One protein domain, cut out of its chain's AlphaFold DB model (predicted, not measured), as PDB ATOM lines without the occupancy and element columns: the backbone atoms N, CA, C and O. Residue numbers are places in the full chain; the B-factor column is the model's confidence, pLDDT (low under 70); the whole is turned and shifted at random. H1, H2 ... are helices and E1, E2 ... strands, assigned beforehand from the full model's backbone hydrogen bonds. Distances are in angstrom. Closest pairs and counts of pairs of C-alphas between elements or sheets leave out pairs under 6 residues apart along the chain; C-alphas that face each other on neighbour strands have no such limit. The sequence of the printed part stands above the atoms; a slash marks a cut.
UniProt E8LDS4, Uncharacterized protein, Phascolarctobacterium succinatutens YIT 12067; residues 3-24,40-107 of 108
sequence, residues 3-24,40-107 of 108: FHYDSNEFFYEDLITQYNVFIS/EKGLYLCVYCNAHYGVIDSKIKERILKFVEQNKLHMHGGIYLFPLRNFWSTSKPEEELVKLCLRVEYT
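AT A GLANCE: This is residues 3 to 24 and 40 to 107 of the 108 residues of an uncharacterized protein of Phascolarctobacterium succinatutens YIT 12067 (UniProt E8LDS4). A strongly twisted sheet of five strands has two helices over one face, making two layers: H2 runs along the strands, while the shorter H1 stands up from the sheet. The hairpin of E4 and E5 runs along the longest axis. The printed part has 90 residues, with two named helices and five named strands in the order E1 H1 E2 E3 H2 E4 E5; across the sheet the order is E2 E1 E4 E5 E3, antiparallel throughout. The class is mixed; the whole is compact, with a radius of gyration of the C-alphas of 13.0 A, and spans 42 by 27 by 23 A.

HOW THE PARTS SIT: Start with the hairpin of E4, residues 73 to 85, and E5, residues 97 to 106, where N 80 and O 101 are 2.9 A apart. E5 also neighbours edge strand E3, residues 43 to 52, with N 47 and O 100 at 2.8 A. E4 also neighbours E1, residues 3 to 6, with N 5 and O 79 at 3.0 A; edge strand E2, residues 20 to 22, follows, with N 4 and O 20 at 2.7 A. H2, residues 58 to 70, is over E5 at a height over the sheet of 8.2 A, and E3, H2, E4 form a split strand-helix-strand unit, two same-way strands with E5 between them, whose crossover is right-handed. On the same face H1, residues 7 to 12, stands up over E4. The helices are close but not clearly touching, C-alphas 11 and 61 being closest at 6.5 A. In both helices every O i to N i+4 pair is within hydrogen-bond range.

IN THESE COORDINATES: Find C-alpha 3 at (-28.242, -40.756, 28.287), where E1 begins. E3 spans 25.8 A, H2 18.4 A and E4 29.1 A, bending by 85 degrees at residue 76. E5 runs 27.8 A to C-alpha 106 at (-33.369, -62.577, 17.732).

THE WHOLE: Residues 25 to 39 are not printed; C-alphas 24 and 40 are 12.9 A apart. The link E4 to E5 is long, and its residues 86 to 90 are among those under 70 in pLDDT.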
ATOM      1  N   PHE A   3     -26.849 -40.694  27.849       86.56
ATOM      2  CA  PHE A   3     -28.242 -40.756  28.287       86.56
ATOM      3  C   PHE A   3     -28.785 -42.175  28.173       86.56
ATOM      4  O   PHE A   3     -28.525 -42.864  27.190       86.56
ATOM      5  N   HIS A   4     -29.538 -42.617  29.168       87.75
ATOM      6  CA  HIS A   4     -30.172 -43.923  29.200       87.75
ATOM      7  C   HIS A   4     -31.683 -43.782  29.374       87.75
ATOM      8  O   HIS A   4     -32.138 -43.213  30.373       87.75
ATOM      9  N   TYR A   5     -32.425 -44.342  28.424       86.69
ATOM     10  CA  TYR A   5     -33.885 -44.297  28.345       86.69
ATOM     11  C   TYR A   5     -34.459 -45.708  28.439       86.69
ATOM     12  O   TYR A   5     -33.792 -46.669  28.053       86.69
ATOM     13  N   ASP A   6     -35.691 -45.834  28.920       86.62
ATOM     14  CA  ASP A   6     -36.474 -47.045  28.685       86.62
ATOM     15  C   ASP A   6     -36.845 -47.138  27.195       86.62
ATOM     16  O   ASP A   6     -37.118 -46.118  26.557       86.62
ATOM     17  N   SER A   7     -36.793 -48.335  26.601       86.31
ATOM     18  CA  SER A   7     -37.073 -48.483  25.170       86.31
ATOM     19  C   SER A   7     -38.538 -48.234  24.832       86.31
ATOM     20  O   SER A   7     -38.817 -47.668  23.778       86.31
ATOM     21  N   ASN A   8     -39.466 -48.638  25.703       84.94
ATOM     22  CA  ASN A   8     -40.889 -48.475  25.442       84.94
ATOM     23  C   ASN A   8     -41.279 -47.002  25.529       84.94
ATOM     24  O   ASN A   8     -41.868 -46.488  24.580       84.94
ATOM     25  N   GLU A   9     -40.854 -46.313  26.594       85.56
ATOM     26  CA  GLU A   9     -41.060 -44.864  26.731       85.56
ATOM     27  C   GLU A   9     -40.462 -44.115  25.526       85.56
ATOM     28  O   GLU A   9     -41.094 -43.256  24.917       85.56
ATOM     29  N   PHE A  10     -39.246 -44.479  25.109       86.44
ATOM     30  CA  PHE A  10     -38.564 -43.781  24.023       86.44
ATOM     31  C   PHE A  10     -39.257 -43.919  22.658       86.44
ATOM     32  O   PHE A  10     -39.221 -42.967  21.866       86.44
ATOM     33  N   PHE A  11     -39.821 -45.088  22.342       87.62
ATOM     34  CA  PHE A  11     -40.420 -45.360  21.030       87.62
ATOM     35  C   PHE A  11     -41.924 -45.108  20.960       87.62
ATOM     36  O   PHE A  11     -42.397 -44.760  19.879       87.62
ATOM     37  N   TYR A  12     -42.656 -45.299  22.057       82.75
ATOM     38  CA  TYR A  12     -44.117 -45.386  22.025       82.75
ATOM     39  C   TYR A  12     -44.833 -44.336  22.872       82.75
ATOM     40  O   TYR A  12     -46.040 -44.180  22.709       82.75
ATOM     41  N   GLU A  13     -44.131 -43.609  23.743       79.06
ATOM     42  CA  GLU A  13     -44.738 -42.508  24.489       79.06
ATOM     43  C   GLU A  13     -44.528 -41.163  23.786       79.06
ATOM     44  O   GLU A  13     -43.465 -40.874  23.229       79.06
ATOM     45  N   ASP A  14     -45.559 -40.315  23.846       65.88
ATOM     46  CA  ASP A  14     -45.548 -38.974  23.250       65.88
ATOM     47  C   ASP A  14     -44.573 -38.022  23.961       65.88
ATOM     48  O   ASP A  14     -44.086 -37.059  23.363       65.88
ATOM     49  N   LEU A  15     -44.267 -38.284  25.236       67.44
ATOM     50  CA  LEU A  15     -43.371 -37.463  26.043       67.44
ATOM     51  C   LEU A  15     -42.362 -38.322  26.797       67.44
ATOM     52  O   LEU A  15     -42.714 -39.091  27.684       67.44
ATOM     53  N   ILE A  16     -41.080 -38.098  26.521       68.44
ATOM     54  CA  ILE A  16     -40.010 -38.629  27.361       68.44
ATOM     55  C   ILE A  16     -39.962 -37.786  28.637       68.44
ATOM     56  O   ILE A  16     -39.509 -36.641  28.616       68.44
ATOM     57  N   THR A  17     -40.442 -38.340  29.748       62.50
ATOM     58  CA  THR A  17     -40.542 -37.614  31.026       62.50
ATOM     59  C   THR A  17     -39.248 -37.645  31.837       62.50
ATOM     60  O   THR A  17     -39.014 -36.765  32.665       62.50
ATOM     61  N   GLN A  18     -38.381 -38.629  31.587       70.12
ATOM     62  CA  GLN A  18     -37.163 -38.843  32.359       70.12
ATOM     63  C   GLN A  18     -36.060 -39.514  31.539       70.12
ATOM     64  O   GLN A  18     -36.302 -40.275  30.603       70.12
ATOM     65  N   TYR A  19     -34.814 -39.257  31.926       72.88
ATOM     66  CA  TYR A  19     -33.656 -40.001  31.447       72.88
ATOM     67  C   TYR A  19     -32.636 -40.164  32.561       72.88
ATOM     68  O   TYR A  19     -32.502 -39.324  33.450       72.88
ATOM     69  N   ASN A  20     -31.870 -41.247  32.495       78.56
ATOM     70  CA  ASN A  20     -30.745 -41.457  33.392       78.56
ATOM     71  C   ASN A  20     -29.460 -40.990  32.713       78.56
ATOM     72  O   ASN A  20     -29.195 -41.350  31.568       78.56
ATOM     73  N   VAL A  21     -28.623 -40.238  33.420       77.38
ATOM     74  CA  VAL A  21     -27.285 -39.896  32.928       77.38
ATOM     75  C   VAL A  21     -26.311 -40.987  33.352       77.38
ATOM     76  O   VAL A  21     -26.224 -41.329  34.530       77.38
ATOM     77  N   PHE A  22     -25.551 -41.528  32.400       76.00
ATOM     78  CA  PHE A  22     -24.484 -42.481  32.683       76.00
ATOM     79  C   PHE A  22     -23.116 -41.916  32.307       76.00
ATOM     80  O   PHE A  22     -22.956 -41.112  31.383       76.00
ATOM     81  N   ILE A  23     -22.084 -42.371  33.010       70.69
ATOM     82  CA  ILE A  23     -20.693 -42.057  32.700       70.69
ATOM     83  C   ILE A  23     -20.040 -43.351  32.229       70.69
ATOM     84  O   ILE A  23     -20.069 -44.359  32.929       70.69
ATOM     85  N   SER A  24     -19.460 -43.325  31.028       64.69
ATOM     86  CA  SER A  24     -18.569 -44.397  30.598       64.69
ATOM     87  C   SER A  24     -17.255 -44.233  31.354       64.69
ATOM     88  O   SER A  24     -16.495 -43.301  31.088       64.69
ATOM     89  N   GLU A  40     -25.578 -53.661  29.912       83.56
ATOM     90  CA  GLU A  40     -25.651 -55.116  29.933       83.56
ATOM     91  C   GLU A  40     -24.880 -55.739  28.757       83.56
ATOM     92  O   GLU A  40     -24.596 -55.105  27.733       83.56
ATOM     93  N   LYS A  41     -24.482 -57.001  28.920       86.31
ATOM     94  CA  LYS A  41     -23.884 -57.776  27.828       86.31
ATOM     95  C   LYS A  41     -25.007 -58.272  26.918       86.31
ATOM     96  O   LYS A  41     -26.042 -58.695  27.416       86.31
ATOM     97  N   GLY A  42     -24.793 -58.240  25.607       90.12
ATOM     98  CA  GLY A  42     -25.785 -58.711  24.641       90.12
ATOM     99  C   GLY A  42     -25.550 -58.168  23.238       90.12
ATOM    100  O   GLY A  42     -24.555 -57.478  22.989       90.12
ATOM    101  N   LEU A  43     -26.485 -58.475  22.341       92.81
ATOM    102  CA  LEU A  43     -26.545 -57.919  20.995       92.81
ATOM    103  C   LEU A  43     -27.166 -56.514  21.040       92.81
ATOM    104  O   LEU A  43     -28.106 -56.245  21.787       92.81
ATOM    105  N   TYR A  44     -26.601 -55.597  20.257       94.62
ATOM    106  CA  TYR A  44     -27.045 -54.207  20.208       94.62
ATOM    107  C   TYR A  44     -27.191 -53.727  18.769       94.62
ATOM    108  O   TYR A  44     -26.218 -53.729  18.013       94.62
ATOM    109  N   LEU A  45     -28.369 -53.203  18.442       94.88
ATOM    110  CA  LEU A  45     -28.581 -52.376  17.264       94.88
ATOM    111  C   LEU A  45     -28.024 -50.977  17.545       94.88
ATOM    112  O   LEU A  45     -28.469 -50.293  18.468       94.88
ATOM    113  N   CYS A  46     -27.029 -50.561  16.763       95.06
ATOM    114  CA  CYS A  46     -26.375 -49.266  16.927       95.06
ATOM    115  C   CYS A  46     -26.652 -48.350  15.734       95.06
ATOM    116  O   CYS A  46     -26.352 -48.718  14.600       95.06
ATOM    117  N   VAL A  47     -27.143 -47.140  15.995       94.19
ATOM    118  CA  VAL A  47     -27.443 -46.134  14.969       94.19
ATOM    119  C   VAL A  47     -26.678 -44.851  15.260       94.19
ATOM    120  O   VAL A  47     -26.722 -44.322  16.370       94.19
ATOM    121  N   TYR A  48     -25.978 -44.345  14.249       92.31
ATOM    122  CA  TYR A  48     -25.338 -43.035  14.282       92.31
ATOM    123  C   TYR A  48     -26.303 -42.018  13.689       92.31
ATOM    124  O   TYR A  48     -26.750 -42.181  12.555       92.31
ATOM    125  N   CYS A  49     -26.660 -41.002  14.467       90.19
ATOM    126  CA  CYS A  49     -27.647 -40.020  14.048       90.19
ATOM    127  C   CYS A  49     -27.477 -38.692  14.777       90.19
ATOM    128  O   CYS A  49     -26.736 -38.594  15.758       90.19
ATOM    129  N   ASN A  50     -28.167 -37.673  14.279       88.12
ATOM    130  CA  ASN A  50     -28.298 -36.417  14.989       88.12
ATOM    131  C   ASN A  50     -29.311 -36.547  16.126       88.12
ATOM    132  O   ASN A  50     -30.346 -37.203  15.978       88.12
ATOM    133  N   ALA A  51     -29.007 -35.907  17.247       82.19
ATOM    134  CA  ALA A  51     -29.931 -35.756  18.360       82.19
ATOM    135  C   ALA A  51     -29.736 -34.381  18.974       82.19
ATOM    136  O   ALA A  51     -28.607 -33.928  19.047       82.19
ATOM    137  N   HIS A  52     -30.809 -33.769  19.452       79.44
ATOM    138  CA  HIS A  52     -30.777 -32.481  20.131       79.44
ATOM    139  C   HIS A  52     -30.987 -32.703  21.626       79.44
ATOM    140  O   HIS A  52     -32.070 -33.135  22.030       79.44
ATOM    141  N   TYR A  53     -29.955 -32.486  22.445       75.19
ATOM    142  CA  TYR A  53     -29.998 -32.756  23.894       75.19
ATOM    143  C   TYR A  53     -30.506 -34.173  24.244       75.19
ATOM    144  O   TYR A  53     -31.214 -34.385  25.226       75.19
ATOM    145  N   GLY A  54     -30.151 -35.167  23.422       74.12
ATOM    146  CA  GLY A  54     -30.561 -36.565  23.608       74.12
ATOM    147  C   GLY A  54     -31.918 -36.924  22.991       74.12
ATOM    148  O   GLY A  54     -32.292 -38.096  22.998       74.12
ATOM    149  N   VAL A  55     -32.627 -35.963  22.394       79.69
ATOM    150  CA  VAL A  55     -33.873 -36.200  21.653       79.69
ATOM    151  C   VAL A  55     -33.562 -36.499  20.189       79.69
ATOM    152  O   VAL A  55     -32.874 -35.729  19.523       79.69
ATOM    153  N   ILE A  56     -34.084 -37.613  19.677       84.69
ATOM    154  CA  ILE A  56     -33.915 -38.038  18.280       84.69
ATOM    155  C   ILE A  56     -35.195 -37.781  17.482       84.69
ATOM    156  O   ILE A  56     -36.299 -37.997  17.987       84.69
ATOM    157  N   ASP A  57     -35.022 -37.383  16.219       85.44
ATOM    158  CA  ASP A  57     -36.092 -37.183  15.236       85.44
ATOM    159  C   ASP A  57     -36.980 -38.431  15.060       85.44
ATOM    160  O   ASP A  57     -36.497 -39.568  14.979       85.44
ATOM    161  N   SER A  58     -38.295 -38.219  14.958       87.19
ATOM    162  CA  SER A  58     -39.286 -39.294  14.844       87.19
ATOM    163  C   SER A  58     -39.056 -40.199  13.632       87.19
ATOM    164  O   SER A  58     -39.224 -41.413  13.743       87.19
ATOM    165  N   LYS A  59     -38.559 -39.676  12.505       90.56
ATOM    166  CA  LYS A  59     -38.277 -40.486  11.307       90.56
ATOM    167  C   LYS A  59     -37.166 -41.500  11.553       90.56
ATOM    168  O   LYS A  59     -37.168 -42.575  10.955       90.56
ATOM    169  N   ILE A  60     -36.195 -41.174  12.408       90.75
ATOM    170  CA  ILE A  60     -35.149 -42.126  12.796       90.75
ATOM    171  C   ILE A  60     -35.753 -43.210  13.692       90.75
ATOM    172  O   ILE A  60     -35.470 -44.388  13.469       90.75
ATOM    173  N   LYS A  61     -36.620 -42.835  14.645       91.31
ATOM    174  CA  LYS A  61     -37.331 -43.800  15.496       91.31
ATOM    175  C   LYS A  61     -38.140 -44.793  14.656       91.31
ATOM    176  O   LYS A  61     -37.969 -45.999  14.808       91.31
ATOM    177  N   GLU A  62     -38.923 -44.301  13.698       93.38
ATOM    178  CA  GLU A  62     -39.698 -45.132  12.769       93.38
ATOM    179  C   GLU A  62     -38.822 -46.094  11.956       93.38
ATOM    180  O   GLU A  62     -39.173 -47.258  11.767       93.38
ATOM    181  N   ARG A  63     -37.664 -45.630  11.468       94.62
ATOM    182  CA  ARG A  63     -36.719 -46.480  10.725       94.62
ATOM    183  C   ARG A  63     -36.137 -47.589  11.593       94.62
ATOM    184  O   ARG A  63     -35.976 -48.703  11.100       94.62
ATOM    185  N   ILE A  64     -35.833 -47.299  12.859       94.75
ATOM    186  CA  ILE A  64     -35.345 -48.302  13.810       94.75
ATOM    187  C   ILE A  64     -36.413 -49.372  14.039       94.75
ATOM    188  O   ILE A  64     -36.106 -50.553  13.912       94.75
ATOM    189  N   LEU A  65     -37.660 -48.970  14.303       94.62
ATOM    190  CA  LEU A  65     -38.768 -49.909  14.509       94.62
ATOM    191  C   LEU A  65     -38.989 -50.810  13.286       94.62
ATOM    192  O   LEU A  65     -39.059 -52.028  13.430       94.62
ATOM    193  N   LYS A  66     -38.984 -50.235  12.075       96.31
ATOM    194  CA  LYS A  66     -39.069 -51.012  10.826       96.31
ATOM    195  C   LYS A  66     -37.920 -52.009  10.683       96.31
ATOM    196  O   LYS A  66     -38.145 -53.139  10.268       96.31
ATOM    197  N   PHE A  67     -36.694 -51.610  11.024       96.19
ATOM    198  CA  PHE A  67     -35.538 -52.505  10.965       96.19
ATOM    199  C   PHE A  67     -35.672 -53.667  11.956       96.19
ATOM    200  O   PHE A  67     -35.391 -54.808  11.596       96.19
ATOM    201  N   VAL A  68     -36.106 -53.390  13.188       94.81
ATOM    202  CA  VAL A  68     -36.342 -54.405  14.226       94.81
ATOM    203  C   VAL A  68     -37.371 -55.431  13.748       94.81
ATOM    204  O   VAL A  68     -37.097 -56.629  13.786       94.81
ATOM    205  N   GLU A  69     -38.503 -54.966  13.223       94.75
ATOM    206  CA  GLU A  69     -39.574 -55.822  12.707       94.75
ATOM    207  C   GLU A  69     -39.102 -56.691  11.530       94.75
ATOM    208  O   GLU A  69     -39.249 -57.913  11.550       94.75
ATOM    209  N   GLN A  70     -38.462 -56.083  10.527       96.50
ATOM    210  CA  GLN A  70     -37.990 -56.781   9.324       96.50
ATOM    211  C   GLN A  70     -36.967 -57.880   9.622       96.50
ATOM    212  O   GLN A  70     -36.902 -58.873   8.898       96.50
ATOM    213  N   ASN A  71     -36.166 -57.703  10.673       95.81
ATOM    214  CA  ASN A  71     -35.106 -58.634  11.048       95.81
ATOM    215  C   ASN A  71     -35.521 -59.599  12.165       95.81
ATOM    216  O   ASN A  71     -34.652 -60.294  12.687       95.81
ATOM    217  N   LYS A  72     -36.814 -59.654  12.526       94.88
ATOM    218  CA  LYS A  72     -37.329 -60.521  13.599       94.88
ATOM    219  C   LYS A  72     -36.546 -60.341  14.904       94.88
ATOM    220  O   LYS A  72     -36.057 -61.289  15.516       94.88
ATOM    221  N   LEU A  73     -36.369 -59.082  15.289       94.62
ATOM    222  CA  LEU A  73     -35.690 -58.711  16.521       94.62
ATOM    223  C   LEU A  73     -36.720 -58.349  17.589       94.62
ATOM    224  O   LEU A  73     -37.712 -57.674  17.320       94.62
ATOM    225  N   HIS A  74     -36.445 -58.741  18.825       92.50
ATOM    226  CA  HIS A  74     -37.137 -58.249  20.004       92.50
ATOM    227  C   HIS A  74     -36.278 -57.192  20.690       92.50
ATOM    228  O   HIS A  74     -35.082 -57.392  20.903       92.50
ATOM    229  N   MET A  75     -36.883 -56.055  21.028       91.38
ATOM    230  CA  MET A  75     -36.224 -54.997  21.790       91.38
ATOM    231  C   MET A  75     -36.238 -55.365  23.270       91.38
ATOM    232  O   MET A  75     -37.290 -55.690  23.809       91.38
ATOM    233  N   HIS A  76     -35.083 -55.299  23.927       85.62
ATOM    234  CA  HIS A  76     -34.955 -55.665  25.333       85.62
ATOM    235  C   HIS A  76     -34.167 -54.608  26.103       85.62
ATOM    236  O   HIS A  76     -33.122 -54.156  25.644       85.62
ATOM    237  N   GLY A  77     -34.610 -54.272  27.313       82.12
ATOM    238  CA  GLY A  77     -33.914 -53.327  28.184       82.12
ATOM    239  C   GLY A  77     -33.900 -51.894  27.644       82.12
ATOM    240  O   GLY A  77     -34.722 -51.503  26.825       82.12
ATOM    241  N   GLY A  78     -32.968 -51.081  28.140       85.50
ATOM    242  CA  GLY A  78     -32.927 -49.656  27.813       85.50
ATOM    243  C   GLY A  78     -32.076 -49.283  26.598       85.50
ATOM    244  O   GLY A  78     -31.223 -50.036  26.113       85.50
ATOM    245  N   ILE A  79     -32.287 -48.054  26.139       89.38
ATOM    246  CA  ILE A  79     -31.542 -47.398  25.067       89.38
ATOM    247  C   ILE A  79     -30.404 -46.589  25.670       89.38
ATOM    248  O   ILE A  79     -30.602 -45.830  26.614       89.38
ATOM    249  N   TYR A  80     -29.219 -46.698  25.075       90.44
ATOM    250  CA  TYR A  80     -28.036 -45.940  25.467       90.44
ATOM    251  C   TYR A  80     -27.653 -44.962  24.365       90.44
ATOM    252  O   TYR A  80     -27.296 -45.360  23.258       90.44
ATOM    253  N   LEU A  81     -27.675 -43.680  24.685       89.81
ATOM    254  CA  LEU A  81     -27.290 -42.588  23.811       89.81
ATOM    255  C   LEU A  81     -25.920 -42.061  24.220       89.81
ATOM    256  O   LEU A  81     -25.729 -41.547  25.323       89.81
ATOM    257  N   PHE A  82     -24.954 -42.209  23.317       88.88
ATOM    258  CA  PHE A  82     -23.577 -41.769  23.496       88.88
ATOM    259  C   PHE A  82     -23.330 -40.514  22.655       88.88
ATOM    260  O   PHE A  82     -23.223 -40.625  21.432       88.88
ATOM    261  N   PRO A  83     -23.205 -39.336  23.281       86.56
ATOM    262  CA  PRO A  83     -22.679 -38.146  22.630       86.56
ATOM    263  C   PRO A  83     -21.307 -38.419  22.013       86.56
ATOM    264  O   PRO A  83     -20.412 -38.917  22.699       86.56
ATOM    265  N   LEU A  84     -21.140 -38.105  20.727       84.19
ATOM    266  CA  LEU A  84     -19.878 -38.297  20.008       84.19
ATOM    267  C   LEU A  84     -19.168 -36.975  19.732       84.19
ATOM    268  O   LEU A  84     -17.988 -36.836  20.042       84.19
ATOM    269  N   ARG A  85     -19.873 -36.010  19.130       75.50
ATOM    270  CA  ARG A  85     -19.286 -34.746  18.673       75.50
ATOM    271  C   ARG A  85     -20.212 -33.577  18.982       75.50
ATOM    272  O   ARG A  85     -21.426 -33.716  18.873       75.50
ATOM    273  N   ASN A  86     -19.609 -32.444  19.352       66.81
ATOM    274  CA  ASN A  86     -20.229 -31.123  19.515       66.81
ATOM    275  C   ASN A  86     -21.338 -30.990  20.575       66.81
ATOM    276  O   ASN A  86     -21.733 -29.875  20.881       66.81
ATOM    277  N   PHE A  87     -21.765 -32.085  21.199       67.00
ATOM    278  CA  PHE A  87     -22.928 -32.154  22.087       67.00
ATOM    279  C   PHE A  87     -22.968 -31.132  23.242       67.00
ATOM    280  O   PHE A  87     -24.041 -30.728  23.661       67.00
ATOM    281  N   TRP A  88     -21.819 -30.704  23.773       67.50
ATOM    282  CA  TRP A  88     -21.755 -29.747  24.896       67.50
ATOM    283  C   TRP A  88     -21.236 -28.365  24.498       67.50
ATOM    284  O   TRP A  88     -20.993 -27.526  25.360       67.50
ATOM    285  N   SER A  89     -20.977 -28.152  23.209       69.75
ATOM    286  CA  SER A  89     -20.185 -27.014  22.740       69.75
ATOM    287  C   SER A  89     -20.706 -26.375  21.459       69.75
ATOM    288  O   SER A  89     -20.077 -25.441  20.969       69.75
ATOM    289  N   THR A  90     -21.809 -26.871  20.892       68.88
ATOM    290  CA  THR A  90     -22.462 -26.243  19.742       68.88
ATOM    291  C   THR A  90     -23.782 -25.616  20.156       68.88
ATOM    292  O   THR A  90     -24.520 -26.159  20.969       68.88
ATOM    293  N   SER A  91     -24.078 -24.457  19.580       70.69
ATOM    294  CA  SER A  91     -25.402 -23.839  19.636       70.69
ATOM    295  C   SER A  91     -26.302 -24.308  18.486       70.69
ATOM    296  O   SER A  91     -27.395 -23.772  18.322       70.69
ATOM    297  N   LYS A  92     -25.816 -25.238  17.651       77.62
ATOM    298  CA  LYS A  92     -26.499 -25.774  16.471       77.62
ATOM    299  C   LYS A  92     -26.861 -27.249  16.686       77.62
ATOM    300  O   LYS A  92     -25.994 -28.112  16.523       77.62
ATOM    301  N   PRO A  93     -28.123 -27.544  17.025       67.81
ATOM    302  CA  PRO A  93     -28.616 -28.899  17.279       67.81
ATOM    303  C   PRO A  93     -28.286 -29.916  16.183       67.81
ATOM    304  O   PRO A  93     -27.988 -31.076  16.449       67.81
ATOM    305  N   GLU A  94     -28.308 -29.487  14.927       74.62
ATOM    306  CA  GLU A  94     -28.033 -30.313  13.752       74.62
ATOM    307  C   GLU A  94     -26.573 -30.782  13.643       74.62
ATOM    308  O   GLU A  94     -26.266 -31.696  12.878       74.62
ATOM    309  N   GLU A  95     -25.656 -30.185  14.405       78.69
ATOM    310  CA  GLU A  95     -24.251 -30.590  14.455       78.69
ATOM    311  C   GLU A  95     -23.967 -31.592  15.587       78.69
ATOM    312  O   GLU A  95     -22.868 -32.155  15.651       78.69
ATOM    313  N   GLU A  96     -24.933 -31.823  16.480       83.75
ATOM    314  CA  GLU A  96     -24.832 -32.808  17.551       83.75
ATOM    315  C   GLU A  96     -24.963 -34.216  16.966       83.75
ATOM    316  O   GLU A  96     -25.986 -34.581  16.379       83.75
ATOM    317  N   LEU A  97     -23.915 -35.025  17.129       86.88
ATOM    318  CA  LEU A  97     -23.893 -36.413  16.673       86.88
ATOM    319  C   LEU A  97     -23.875 -37.355  17.872       86.88
ATOM    320  O   LEU A  97     -23.019 -37.241  18.757       86.88
ATOM    321  N   VAL A  98     -24.773 -38.335  17.856       89.06
ATOM    322  CA  VAL A  98     -24.872 -39.376  18.876       89.06
ATOM    323  C   VAL A  98     -24.798 -40.768  18.258       89.06
ATOM    324  O   VAL A  98     -25.176 -40.996  17.107       89.06
ATOM    325  N   LYS A  99     -24.336 -41.728  19.055       92.69
ATOM    326  CA  LYS A  99     -24.549 -43.156  18.818       92.69
ATOM    327  C   LYS A  99     -25.661 -43.638  19.740       92.69
ATOM    328  O   LYS A  99     -25.466 -43.690  20.952       92.69
ATOM    329  N   LEU A 100     -26.796 -44.024  19.173       93.00
ATOM    330  CA  LEU A 100     -27.850 -44.755  19.867       93.00
ATOM    331  C   LEU A 100     -27.505 -46.245  19.865       93.00
ATOM    332  O   LEU A 100     -27.155 -46.786  18.821       93.00
ATOM    333  N   CYS A 101     -27.613 -46.911  21.010       93.75
ATOM    334  CA  CYS A 101     -27.500 -48.361  21.138       93.75
ATOM    335  C   CYS A 101     -28.762 -48.906  21.808       93.75
ATOM    336  O   CYS A 101     -28.995 -48.635  22.984       93.75
ATOM    337  N   LEU A 102     -29.528 -49.704  21.075       93.75
ATOM    338  CA  LEU A 102     -30.697 -50.428  21.560       93.75
ATOM    339  C   LEU A 102     -30.318 -51.899  21.725       93.75
ATOM    340  O   LEU A 102     -29.782 -52.496  20.790       93.75
ATOM    341  N   ARG A 103     -30.552 -52.477  22.904       92.69
ATOM    342  CA  ARG A 103     -30.340 -53.913  23.098       92.69
ATOM    343  C   ARG A 103     -31.477 -54.680  22.426       92.69
ATOM    344  O   ARG A 103     -32.645 -54.313  22.531       92.69
ATOM    345  N   VAL A 104     -31.099 -55.716  21.692       93.94
ATOM    346  CA  VAL A 104     -32.019 -56.545  20.911       93.94
ATOM    347  C   VAL A 104     -31.623 -58.007  21.019       93.94
ATOM    348  O   VAL A 104     -30.465 -58.319  21.297       93.94
ATOM    349  N   GLU A 105     -32.571 -58.896  20.767       94.25
ATOM    350  CA  GLU A 105     -32.372 -60.343  20.691       94.25
ATOM    351  C   GLU A 105     -33.129 -60.871  19.464       94.25
ATOM    352  O   GLU A 105     -34.137 -60.287  19.067       94.25
ATOM    353  N   TYR A 106     -32.629 -61.925  18.816       91.69
ATOM    354  CA  TYR A 106     -33.369 -62.577  17.732       91.69
ATOM    355  C   TYR A 106     -34.562 -63.337  18.313       91.69
ATOM    356  O   TYR A 106     -34.440 -63.940  19.377       91.69
ATOM    357  N   THR A 107     -35.700 -63.308  17.623       85.88
ATOM    358  CA  THR A 107     -36.913 -64.040  18.034       85.88
ATOM    359  C   THR A 107     -37.017 -65.434  17.415       85.88
ATOM    360  O   THR A 107     -38.122 -65.967  17.338       85.88
TER     361      THR A 107